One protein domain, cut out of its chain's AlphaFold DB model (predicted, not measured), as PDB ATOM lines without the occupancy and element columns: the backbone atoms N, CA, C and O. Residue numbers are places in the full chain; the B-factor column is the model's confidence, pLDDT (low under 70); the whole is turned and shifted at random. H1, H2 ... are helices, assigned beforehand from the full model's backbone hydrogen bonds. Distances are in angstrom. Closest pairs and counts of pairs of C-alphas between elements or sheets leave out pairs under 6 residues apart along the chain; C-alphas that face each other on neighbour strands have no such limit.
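AT A GLANCE: This is residues 16 to 29 and 47 to 110 of the 111 residues of the protein "TSC22 domain family protein 3" of Alligator mississippiensis (UniProt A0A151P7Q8). H6 runs through the middle of a compact body of short helices, with H1 and H2 packed on one side of it and H3, H4 and H5 set more loosely round its other side. H2 crosses H6 about at right angles, H1 crosses it at a steep slant, and residues 88 to 96 fold back from H5 into H6. The printed part has 78 residues, with six named helices in the order H1, H2, H3, H4, H5, H6 and no named strand; the class is all helix. It is compact, with a radius of gyration of the C-alphas of 11.8 A, and rounded, with spans of 33, 26 and 21 A.

HOW THE PARTS SIT: H1, residues 19 to 26, touches H2, residues 47 to 58, through residues 49 to 50 of H2 alone; the closest C-alphas are those of Ala 25 and Arg 50, 5.3 A apart. These two helices run opposite ways at a steep tilt of 61 degrees. H1 also touches H6, residues 97 to 108, through residues 103 to 107 of H6 alone, with the C-alphas of Cys 21 and His 107 closest at 6.0 A, at a steep tilt of 38 degrees, opposite ways. Residues 48 to 52 of H2 touch residues 99 to 103 of H6, closest at the C-alphas of Phe 49 and Met 99, 6.7 A, with the lines about perpendicular at 87 degrees. The helix packing is mostly crossed, with none of these three pairs at a shallow tilt. H3, residues 63 to 70, is close to H6 but not clearly touching: the closest C-alphas, of Met 70 and Arg 108, are 6.7 A apart. H4, residues 76 to 80, is also close to H6 but not clearly touching, with C-alphas 78 and 101 closest at 6.0 A. H5, residues 84 to 87, and H4 only just touch, and only at the corner by their link, with 3 pairs of C-alphas within 8 A, those of Val 78 and Tyr 84 closest at 5.7 A. H5 is close to H6 but not clearly touching, with the C-alphas of Leu 85 and Gln 97 closest at 7.1 A. H1 is apart from H3, H4 and H5. Every O i to N i+4 pair is within hydrogen-bond range in H1, H2, H3, H4 and H6; H5 is too short for such a pair.

IN THESE COORDINATES: H1 begins at C-alpha 19 (153.634, 170.298, 129.049) and is 9.9 A long from first to last C-alpha. H2 measures 16.6 A, H3 10.3 A, H4 5.8 A and H5 5.1 A. H6 measures 16.2 A, from C-alpha 97 (137.600, 184.119, 128.136) to C-alpha 108 (142.280, 168.669, 126.363).

THE WHOLE: The two C-alphas farthest apart are those of Gly 29 and Asn 87, at 33.0 A. Residues 30 to 46 are not printed, and C-alphas 29 and 47 are 8.7 A apart across this cut. Of the links that are printed whole, H5 to H6 is short, the others are tight and none is long. Mean pLDDT of the printed part is 81.9; residues 27 to 29 and residue 47 are under 70.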
ATOM      1  N   ASP A  16     149.157 174.313 134.951       75.31
ATOM      2  CA  ASP A  16     150.553 174.563 135.330       75.31
ATOM      3  C   ASP A  16     151.466 173.330 135.221       75.31
ATOM      4  O   ASP A  16     152.685 173.449 135.182       75.31
ATOM      5  N   CYS A  17     150.891 172.130 135.147       76.19
ATOM      6  CA  CYS A  17     151.643 170.878 135.055       76.19
ATOM      7  C   CYS A  17     151.594 170.263 133.648       76.19
ATOM      8  O   CYS A  17     152.281 169.279 133.379       76.19
ATOM      9  N   CYS A  18     150.763 170.799 132.751       81.62
ATOM     10  CA  CYS A  18     150.596 170.270 131.405       81.62
ATOM     11  C   CYS A  18     151.688 170.818 130.483       81.62
ATOM     12  O   CYS A  18     151.731 172.018 130.210       81.62
ATOM     13  N   SER A  19     152.536 169.932 129.952       80.50
ATOM     14  CA  SER A  19     153.634 170.298 129.049       80.50
ATOM     15  C   SER A  19     153.162 171.085 127.827       80.50
ATOM     16  O   SER A  19     153.848 172.011 127.421       80.50
ATOM     17  N   CYS A  20     151.976 170.797 127.286       81.00
ATOM     18  CA  CYS A  20     151.409 171.542 126.162       81.00
ATOM     19  C   CYS A  20     150.967 172.958 126.530       81.00
ATOM     20  O   CYS A  20     151.171 173.891 125.760       81.00
ATOM     21  N   CYS A  21     150.367 173.133 127.710       80.69
ATOM     22  CA  CYS A  21     150.001 174.455 128.215       80.69
ATOM     23  C   CYS A  21     151.251 175.278 128.539       80.69
ATOM     24  O   CYS A  21     151.268 176.488 128.311       80.69
ATOM     25  N   LEU A  22     152.303 174.621 129.037       80.44
ATOM     26  CA  LEU A  22     153.600 175.240 129.274       80.44
ATOM     27  C   LEU A  22     154.281 175.616 127.964       80.44
ATOM     28  O   LEU A  22     154.734 176.745 127.846       80.44
ATOM     29  N   ASP A  23     154.331 174.717 126.983       81.12
ATOM     30  CA  ASP A  23     154.904 174.997 125.667       81.12
ATOM     31  C   ASP A  23     154.165 176.157 124.997       81.12
ATOM     32  O   ASP A  23     154.804 177.107 124.568       81.12
ATOM     33  N   LEU A  24     152.828 176.183 125.044       77.62
ATOM     34  CA  LEU A  24     152.034 177.301 124.525       77.62
ATOM     35  C   LEU A  24     152.361 178.638 125.220       77.62
ATOM     36  O   LEU A  24     152.405 179.679 124.564       77.62
ATOM     37  N   ALA A  25     152.624 178.610 126.529       77.06
ATOM     38  CA  ALA A  25     153.010 179.783 127.314       77.06
ATOM     39  C   ALA A  25     154.503 180.165 127.191       77.06
ATOM     40  O   ALA A  25     154.859 181.291 127.537       77.06
ATOM     41  N   ASN A  26     155.368 179.247 126.738       73.12
ATOM     42  CA  ASN A  26     156.828 179.409 126.684       73.12
ATOM     43  C   ASN A  26     157.377 179.597 125.256       73.12
ATOM     44  O   ASN A  26     158.343 180.335 125.087       73.12
ATOM     45  N   ARG A  27     156.756 179.012 124.216       62.41
ATOM     46  CA  ARG A  27     157.017 179.318 122.786       62.41
ATOM     47  C   ARG A  27     156.757 180.779 122.439       62.41
ATOM     48  O   ARG A  27     157.130 181.256 121.378       62.41
ATOM     49  N   SER A  28     156.100 181.484 123.344       54.75
ATOM     50  CA  SER A  28     155.880 182.918 123.335       54.75
ATOM     51  C   SER A  28     157.041 183.695 124.004       54.75
ATOM     52  O   SER A  28     156.873 184.807 124.493       54.75
ATOM     53  N   GLY A  29     158.252 183.137 124.039       48.06
ATOM     54  CA  GLY A  29     159.492 183.895 124.228       48.06
ATOM     55  C   GLY A  29     160.030 184.393 122.881       48.06
ATOM     56  O   GLY A  29     159.691 183.810 121.854       48.06
ATOM     57  N   SER A  47     152.327 187.725 125.280       59.12
ATOM     58  CA  SER A  47     152.202 188.006 126.723       59.12
ATOM     59  C   SER A  47     150.930 187.428 127.357       59.12
ATOM     60  O   SER A  47     150.858 187.275 128.575       59.12
ATOM     61  N   ASN A  48     149.912 187.118 126.546       72.56
ATOM     62  CA  ASN A  48     148.555 186.896 127.042       72.56
ATOM     63  C   ASN A  48     148.344 185.523 127.681       72.56
ATOM     64  O   ASN A  48     147.635 185.457 128.674       72.56
ATOM     65  N   PHE A  49     148.986 184.447 127.210       77.94
ATOM     66  CA  PHE A  49     148.840 183.129 127.851       77.94
ATOM     67  C   PHE A  49     149.584 183.033 129.179       77.94
ATOM     68  O   PHE A  49     149.053 182.464 130.130       77.94
ATOM     69  N   ARG A  50     150.784 183.621 129.273       79.06
ATOM     70  CA  ARG A  50     151.517 183.697 130.540       79.06
ATOM     71  C   ARG A  50     150.766 184.557 131.557       79.06
ATOM     72  O   ARG A  50     150.533 184.097 132.669       79.06
ATOM     73  N   GLN A  51     150.311 185.744 131.142       81.19
ATOM     74  CA  GLN A  51     149.492 186.625 131.981       81.19
ATOM     75  C   GLN A  51     148.168 185.963 132.373       81.19
ATOM     76  O   GLN A  51     147.757 186.063 133.524       81.19
ATOM     77  N   LEU A  52     147.515 185.255 131.448       82.44
ATOM     78  CA  LEU A  52     146.324 184.475 131.756       82.44
ATOM     79  C   LEU A  52     146.654 183.433 132.821       82.44
ATOM     80  O   LEU A  52     145.943 183.364 133.806       82.44
ATOM     81  N   ARG A  53     147.739 182.661 132.689       78.62
ATOM     82  CA  ARG A  53     148.121 181.648 133.690       78.62
ATOM     83  C   ARG A  53     148.294 182.252 135.083       78.62
ATOM     84  O   ARG A  53     147.746 181.718 136.041       78.62
ATOM     85  N   GLU A  54     148.993 183.379 135.176       78.94
ATOM     86  CA  GLU A  54     149.160 184.136 136.422       78.94
ATOM     87  C   GLU A  54     147.808 184.635 136.962       78.94
ATOM     88  O   GLU A  54     147.526 184.496 138.151       78.94
ATOM     89  N   GLN A  55     146.924 185.129 136.090       80.19
ATOM     90  CA  GLN A  55     145.552 185.480 136.462       80.19
ATOM     91  C   GLN A  55     144.773 184.265 136.967       80.19
ATOM     92  O   GLN A  55     144.098 184.385 137.974       80.19
ATOM     93  N   LEU A  56     144.877 183.088 136.345       79.31
ATOM     94  CA  LEU A  56     144.155 181.887 136.785       79.31
ATOM     95  C   LEU A  56     144.621 181.388 138.166       79.31
ATOM     96  O   LEU A  56     143.880 180.660 138.823       79.31
ATOM     97  N   VAL A  57     145.836 181.745 138.594       73.81
ATOM     98  CA  VAL A  57     146.347 181.474 139.948       73.81
ATOM     99  C   VAL A  57     145.777 182.469 140.963       73.81
ATOM    100  O   VAL A  57     145.428 182.078 142.074       73.81
ATOM    101  N   CYS A  58     145.682 183.746 140.590       70.56
ATOM    102  CA  CYS A  58     145.211 184.818 141.470       70.56
ATOM    103  C   CYS A  58     143.679 184.935 141.536       70.56
ATOM    104  O   CYS A  58     143.130 185.398 142.535       70.56
ATOM    105  N   GLU A  59     142.984 184.548 140.472       75.25
ATOM    106  CA  GLU A  59     141.543 184.690 140.319       75.25
ATOM    107  C   GLU A  59     140.801 183.439 140.804       75.25
ATOM    108  O   GLU A  59     141.210 182.299 140.583       75.25
ATOM    109  N   ASN A  60     139.643 183.649 141.432       72.38
ATOM    110  CA  ASN A  60     138.843 182.583 142.030       72.38
ATOM    111  C   ASN A  60     138.016 181.820 140.978       72.38
ATOM    112  O   ASN A  60     136.802 182.009 140.852       72.38
ATOM    113  N   LEU A  61     138.683 180.969 140.202       82.88
ATOM    114  CA  LEU A  61     138.045 180.053 139.260       82.88
ATOM    115  C   LEU A  61     137.274 178.955 139.987       82.88
ATOM    116  O   LEU A  61     137.765 178.354 140.945       82.88
ATOM    117  N   ASN A  62     136.096 178.607 139.473       87.94
ATOM    118  CA  ASN A  62     135.385 177.425 139.942       87.94
ATOM    119  C   ASN A  62     136.040 176.156 139.367       87.94
ATOM    120  O   ASN A  62     135.650 175.659 138.307       87.94
ATOM    121  N   ALA A  63     137.058 175.662 140.073       83.19
ATOM    122  CA  ALA A  63     137.858 174.504 139.682       83.19
ATOM    123  C   ALA A  63     137.026 173.235 139.452       83.19
ATOM    124  O   ALA A  63     137.282 172.494 138.507       83.19
ATOM    125  N   ASP A  64     136.002 173.016 140.279       85.88
ATOM    126  CA  ASP A  64     135.122 171.849 140.202       85.88
ATOM    127  C   ASP A  64     134.319 171.836 138.893       85.88
ATOM    128  O   ASP A  64     134.382 170.880 138.113       85.88
ATOM    129  N   LYS A  65     133.660 172.958 138.574       89.69
ATOM    130  CA  LYS A  65     132.934 173.113 137.307       89.69
ATOM    131  C   LYS A  65     133.858 173.035 136.097       89.69
ATOM    132  O   LYS A  65     133.500 172.413 135.095       89.69
ATOM    133  N   LEU A  66     135.039 173.649 136.184       87.50
ATOM    134  CA  LEU A  66     136.016 173.609 135.102       87.50
ATOM    135  C   LEU A  66     136.504 172.176 134.849       87.50
ATOM    136  O   LEU A  66     136.553 171.743 133.700       87.50
ATOM    137  N   SER A  67     136.795 171.421 135.912       84.88
ATOM    138  CA  SER A  67     137.173 170.008 135.828       84.88
ATOM    139  C   SER A  67     136.059 169.166 135.209       84.88
ATOM    140  O   SER A  67     136.320 168.360 134.316       84.88
ATOM    141  N   SER A  68     134.806 169.399 135.609       88.69
ATOM    142  CA  SER A  68     133.641 168.728 135.024       88.69
ATOM    143  C   SER A  68     133.557 168.947 133.510       88.69
ATOM    144  O   SER A  68     133.408 167.981 132.766       88.69
ATOM    145  N   ILE A  69     133.753 170.181 133.029       88.31
ATOM    146  CA  ILE A  69     133.756 170.491 131.588       88.31
ATOM    147  C   ILE A  69     134.949 169.864 130.867       88.31
ATOM    148  O   ILE A  69     134.776 169.313 129.783       88.31
ATOM    149  N   MET A  70     136.144 169.881 131.463       84.38
ATOM    150  CA  MET A  70     137.318 169.221 130.873       84.38
ATOM    151  C   MET A  70     137.129 167.709 130.709       84.38
ATOM    152  O   MET A  70     137.706 167.125 129.797       84.38
ATOM    153  N   ARG A  71     136.282 167.080 131.534       85.31
ATOM    154  CA  ARG A  71     135.947 165.649 131.457       85.31
ATOM    155  C   ARG A  71     134.780 165.322 130.522       85.31
ATOM    156  O   ARG A  71     134.509 164.141 130.313       85.31
ATOM    157  N   GLN A  72     134.071 166.317 129.985       84.88
ATOM    158  CA  GLN A  72     133.008 166.078 129.000       84.88
ATOM    159  C   GLN A  72     133.600 165.536 127.698       84.88
ATOM    160  O   GLN A  72     134.771 165.757 127.425       84.88
ATOM    161  N   ASP A  73     132.805 164.870 126.862       83.75
ATOM    162  CA  ASP A  73     133.255 164.330 125.564       83.75
ATOM    163  C   ASP A  73     133.517 165.421 124.505       83.75
ATOM    164  O   ASP A  73     134.279 165.224 123.562       83.75
ATOM    165  N   SER A  74     132.977 166.627 124.710       85.81
ATOM    166  CA  SER A  74     133.161 167.753 123.799       85.81
ATOM    167  C   SER A  74     133.287 169.085 124.535       85.81
ATOM    168  O   SER A  74     132.602 169.328 125.526       85.81
ATOM    169  N   LEU A  75     134.143 169.967 124.010       87.81
ATOM    170  CA  LEU A  75     134.240 171.377 124.411       87.81
ATOM    171  C   LEU A  75     133.477 172.308 123.463       87.81
ATOM    172  O   LEU A  75     133.678 173.519 123.521       87.81
ATOM    173  N   GLU A  76     132.599 171.781 122.601       89.38
ATOM    174  CA  GLU A  76     131.807 172.595 121.667       89.38
ATOM    175  C   GLU A  76     131.159 173.825 122.320       89.38
ATOM    176  O   GLU A  76     131.271 174.905 121.746       89.38
ATOM    177  N   PRO A  77     130.550 173.739 123.520       87.25
ATOM    178  CA  PRO A  77     129.955 174.907 124.168       87.25
ATOM    179  C   PRO A  77     130.974 176.006 124.496       87.25
ATOM    180  O   PRO A  77     130.683 177.183 124.314       87.25
ATOM    181  N   VAL A  78     132.183 175.619 124.920       88.19
ATOM    182  CA  VAL A  78     133.290 176.531 125.262       88.19
ATOM    183  C   VAL A  78     133.857 177.212 124.012       88.19
ATOM    184  O   VAL A  78     134.300 178.356 124.072       88.19
ATOM    185  N   VAL A  79     133.845 176.505 122.877       83.75
ATOM    186  CA  VAL A  79     134.343 177.007 121.586       83.75
ATOM    187  C   VAL A  79     133.290 177.851 120.861       83.75
ATOM    188  O   VAL A  79     133.637 178.831 120.206       83.75
ATOM    189  N   ARG A  80     132.004 177.483 120.950       87.62
ATOM    190  CA  ARG A  80     130.912 178.162 120.232       87.62
ATOM    191  C   ARG A  80     130.435 179.436 120.910       87.62
ATOM    192  O   ARG A  80     130.028 180.351 120.198       87.62
ATOM    193  N   ASP A  81     130.441 179.489 122.240       88.38
ATOM    194  CA  ASP A  81     130.015 180.668 122.993       88.38
ATOM    195  C   ASP A  81     131.184 181.222 123.826       88.38
ATOM    196  O   ASP A  81     131.563 180.612 124.831       88.38
ATOM    197  N   PRO A  82     131.748 182.391 123.459       78.88
ATOM    198  CA  PRO A  82     132.846 182.995 124.209       78.88
ATOM    199  C   PRO A  82     132.436 183.360 125.639       78.88
ATOM    200  O   PRO A  82     133.297 183.403 126.509       78.88
ATOM    201  N   CYS A  83     131.137 183.562 125.902       88.25
ATOM    202  CA  CYS A  83     130.601 183.866 127.226       88.25
ATOM    203  C   CYS A  83     130.241 182.616 128.043       88.25
ATOM    204  O   CYS A  83     129.807 182.749 129.191       88.25
ATOM    205  N   TYR A  84     130.411 181.406 127.499       90.94
ATOM    206  CA  TYR A  84     129.940 180.173 128.130       90.94
ATOM    207  C   TYR A  84     130.525 179.989 129.532       90.94
ATOM    208  O   TYR A  84     129.794 179.735 130.489       90.94
ATOM    209  N   LEU A  85     131.841 180.183 129.678       89.94
ATOM    210  CA  LEU A  85     132.534 179.994 130.954       89.94
ATOM    211  C   LEU A  85     132.070 180.998 132.023       89.94
ATOM    212  O   LEU A  85     131.911 180.635 133.190       89.94
ATOM    213  N   LEU A  86     131.784 182.237 131.617       90.75
ATOM    214  CA  LEU A  86     131.216 183.264 132.490       90.75
ATOM    215  C   LEU A  86     129.782 182.920 132.901       90.75
ATOM    216  O   LEU A  86     129.448 182.978 134.082       90.75
ATOM    217  N   ASN A  87     128.949 182.525 131.938       91.75
ATOM    218  CA  ASN A  87     127.544 182.181 132.158       91.75
ATOM    219  C   ASN A  87     127.389 180.940 133.054       91.75
ATOM    220  O   ASN A  87     126.451 180.855 133.843       91.75
ATOM    221  N   GLN A  88     128.335 180.000 132.982       90.81
ATOM    222  CA  GLN A  88     128.409 178.845 133.880       90.81
ATOM    223  C   GLN A  88     128.954 179.196 135.276       90.81
ATOM    224  O   GLN A  88     128.917 178.354 136.182       90.81
ATOM    225  N   GLY A  89     129.440 180.423 135.485       89.19
ATOM    226  CA  GLY A  89     130.043 180.870 136.739       89.19
ATOM    227  C   GLY A  89     131.379 180.186 137.028       89.19
ATOM    228  O   GLY A  89     131.651 179.840 138.177       89.19
ATOM    229  N   ILE A  90     132.168 179.922 135.983       89.19
ATOM    230  CA  ILE A  90     133.491 179.290 136.085       89.19
ATOM    231  C   ILE A  90     134.572 180.343 136.258       89.19
ATOM    232  O   ILE A  90     135.433 180.199 137.120       89.19
ATOM    233  N   CYS A  91     134.512 181.395 135.446       87.75
ATOM    234  CA  CYS A  91     135.415 182.533 135.489       87.75
ATOM    235  C   CYS A  91     134.615 183.832 135.616       87.75
ATOM    236  O   CYS A  91     133.413 183.870 135.353       87.75
ATOM    237  N   ASN A  92     135.281 184.907 136.025       86.50
ATOM    238  CA  ASN A  92     134.699 186.244 136.059       86.50
ATOM    239  C   ASN A  92     135.088 187.042 134.795       86.50
ATOM    240  O   ASN A  92     135.721 186.520 133.877       86.50
ATOM    241  N   ARG A  93     134.673 188.312 134.733       85.62
ATOM    242  CA  ARG A  93     134.946 189.202 133.590       85.62
ATOM    243  C   ARG A  93     136.386 189.729 133.535       85.62
ATOM    244  O   ARG A  93     136.746 190.325 132.529       85.62
ATOM    245  N   ASN A  94     137.178 189.542 134.589       85.75
ATOM    246  CA  ASN A  94     138.583 189.945 134.645       85.75
ATOM    247  C   ASN A  94     139.493 188.953 133.911       85.75
ATOM    248  O   ASN A  94     140.616 189.304 133.559       85.75
ATOM    249  N   ILE A  95     139.004 187.736 133.673       85.81
ATOM    250  CA  ILE A  95     139.710 186.697 132.931       85.81
ATOM    251  C   ILE A  95     139.368 186.812 131.445       85.81
ATOM    252  O   ILE A  95     138.192 186.868 131.070       85.81
ATOM    253  N   ASP A  96     140.393 186.789 130.593       86.56
ATOM    254  CA  ASP A  96     140.208 186.731 129.144       86.56
ATOM    255  C   ASP A  96     139.639 185.364 128.733       86.56
ATOM    256  O   ASP A  96     140.331 184.344 128.700       86.56
ATOM    257  N   GLN A  97     138.339 185.345 128.443       84.88
ATOM    258  CA  GLN A  97     137.600 184.119 128.136       84.88
ATOM    259  C   GLN A  97     138.038 183.481 126.824       84.88
ATOM    260  O   GLN A  97     138.028 182.260 126.717       84.88
ATOM    261  N   THR A  98     138.471 184.278 125.845       84.62
ATOM    262  CA  THR A  98     138.933 183.747 124.559       84.62
ATOM    263  C   THR A  98     140.239 182.988 124.755       84.62
ATOM    264  O   THR A  98     140.364 181.842 124.325       84.62
ATOM    265  N   MET A  99     141.198 183.598 125.456       85.50
ATOM    266  CA  MET A  99     142.469 182.957 125.782       85.50
ATOM    267  C   MET A  99     142.261 181.736 126.684       85.50
ATOM    268  O   MET A  99     142.896 180.708 126.460       85.50
ATOM    269  N   LEU A 100     141.339 181.803 127.651       85.56
ATOM    270  CA  LEU A 100     140.989 180.651 128.483       85.56
ATOM    271  C   LEU A 100     140.396 179.512 127.645       85.56
ATOM    272  O   LEU A 100     140.859 178.382 127.765       85.56
ATOM    273  N   SER A 101     139.444 179.788 126.752       85.38
ATOM    274  CA  SER A 101     138.871 178.777 125.855       85.38
ATOM    275  C   SER A 101     139.930 178.122 124.966       85.38
ATOM    276  O   SER A 101     139.928 176.899 124.817       85.38
ATOM    277  N   ILE A 102     140.874 178.900 124.423       85.38
ATOM    278  CA  ILE A 102     141.996 178.359 123.639       85.38
ATOM    279  C   ILE A 102     142.887 177.476 124.518       85.38
ATOM    280  O   ILE A 102     143.195 176.348 124.139       85.38
ATOM    281  N   LEU A 103     143.274 177.949 125.704       84.56
ATOM    282  CA  LEU A 103     144.135 177.198 126.618       84.56
ATOM    283  C   LEU A 103     143.507 175.855 127.015       84.56
ATOM    284  O   LEU A 103     144.187 174.830 127.008       84.56
ATOM    285  N   LEU A 104     142.205 175.848 127.312       86.12
ATOM    286  CA  LEU A 104     141.444 174.642 127.642       86.12
ATOM    287  C   LEU A 104     141.351 173.673 126.461       86.12
ATOM    288  O   LEU A 104     141.461 172.461 126.651       86.12
ATOM    289  N   PHE A 105     141.191 174.193 125.243       83.94
ATOM    290  CA  PHE A 105     141.212 173.377 124.033       83.94
ATOM    291  C   PHE A 105     142.560 172.662 123.864       83.94
ATOM    292  O   PHE A 105     142.582 171.445 123.697       83.94
ATOM    293  N   PHE A 106     143.681 173.379 123.985       81.69
ATOM    294  CA  PHE A 106     145.016 172.771 123.915       81.69
ATOM    295  C   PHE A 106     145.267 171.770 125.044       81.69
ATOM    296  O   PHE A 106     145.826 170.705 124.800       81.69
ATOM    297  N   HIS A 107     144.828 172.089 126.261       83.31
ATOM    298  CA  HIS A 107     144.973 171.202 127.411       83.31
ATOM    299  C   HIS A 107     144.280 169.856 127.185       83.31
ATOM    300  O   HIS A 107     144.878 168.808 127.417       83.31
ATOM    301  N   ARG A 108     143.043 169.880 126.674       81.81
ATOM    302  CA  ARG A 108     142.280 168.669 126.363       81.81
ATOM    303  C   ARG A 108     142.968 167.793 125.324       81.81
ATOM    304  O   ARG A 108     142.951 166.583 125.472       81.81
ATOM    305  N   GLN A 109     143.575 168.385 124.297       77.06
ATOM    306  CA  GLN A 109     144.271 167.619 123.255       77.06
ATOM    307  C   GLN A 109     145.547 166.930 123.760       77.06
ATOM    308  O   GLN A 109     146.152 166.157 123.021       77.06
ATOM    309  N   CYS A 110     145.960 167.214 124.997       74.00
ATOM    310  CA  CYS A 110     147.135 166.625 125.624       74.00
ATOM    311  C   CYS A 110     146.825 165.631 126.749       74.00
ATOM    312  O   CYS A 110     147.768 165.065 127.302       74.00
TER     313      CYS A 110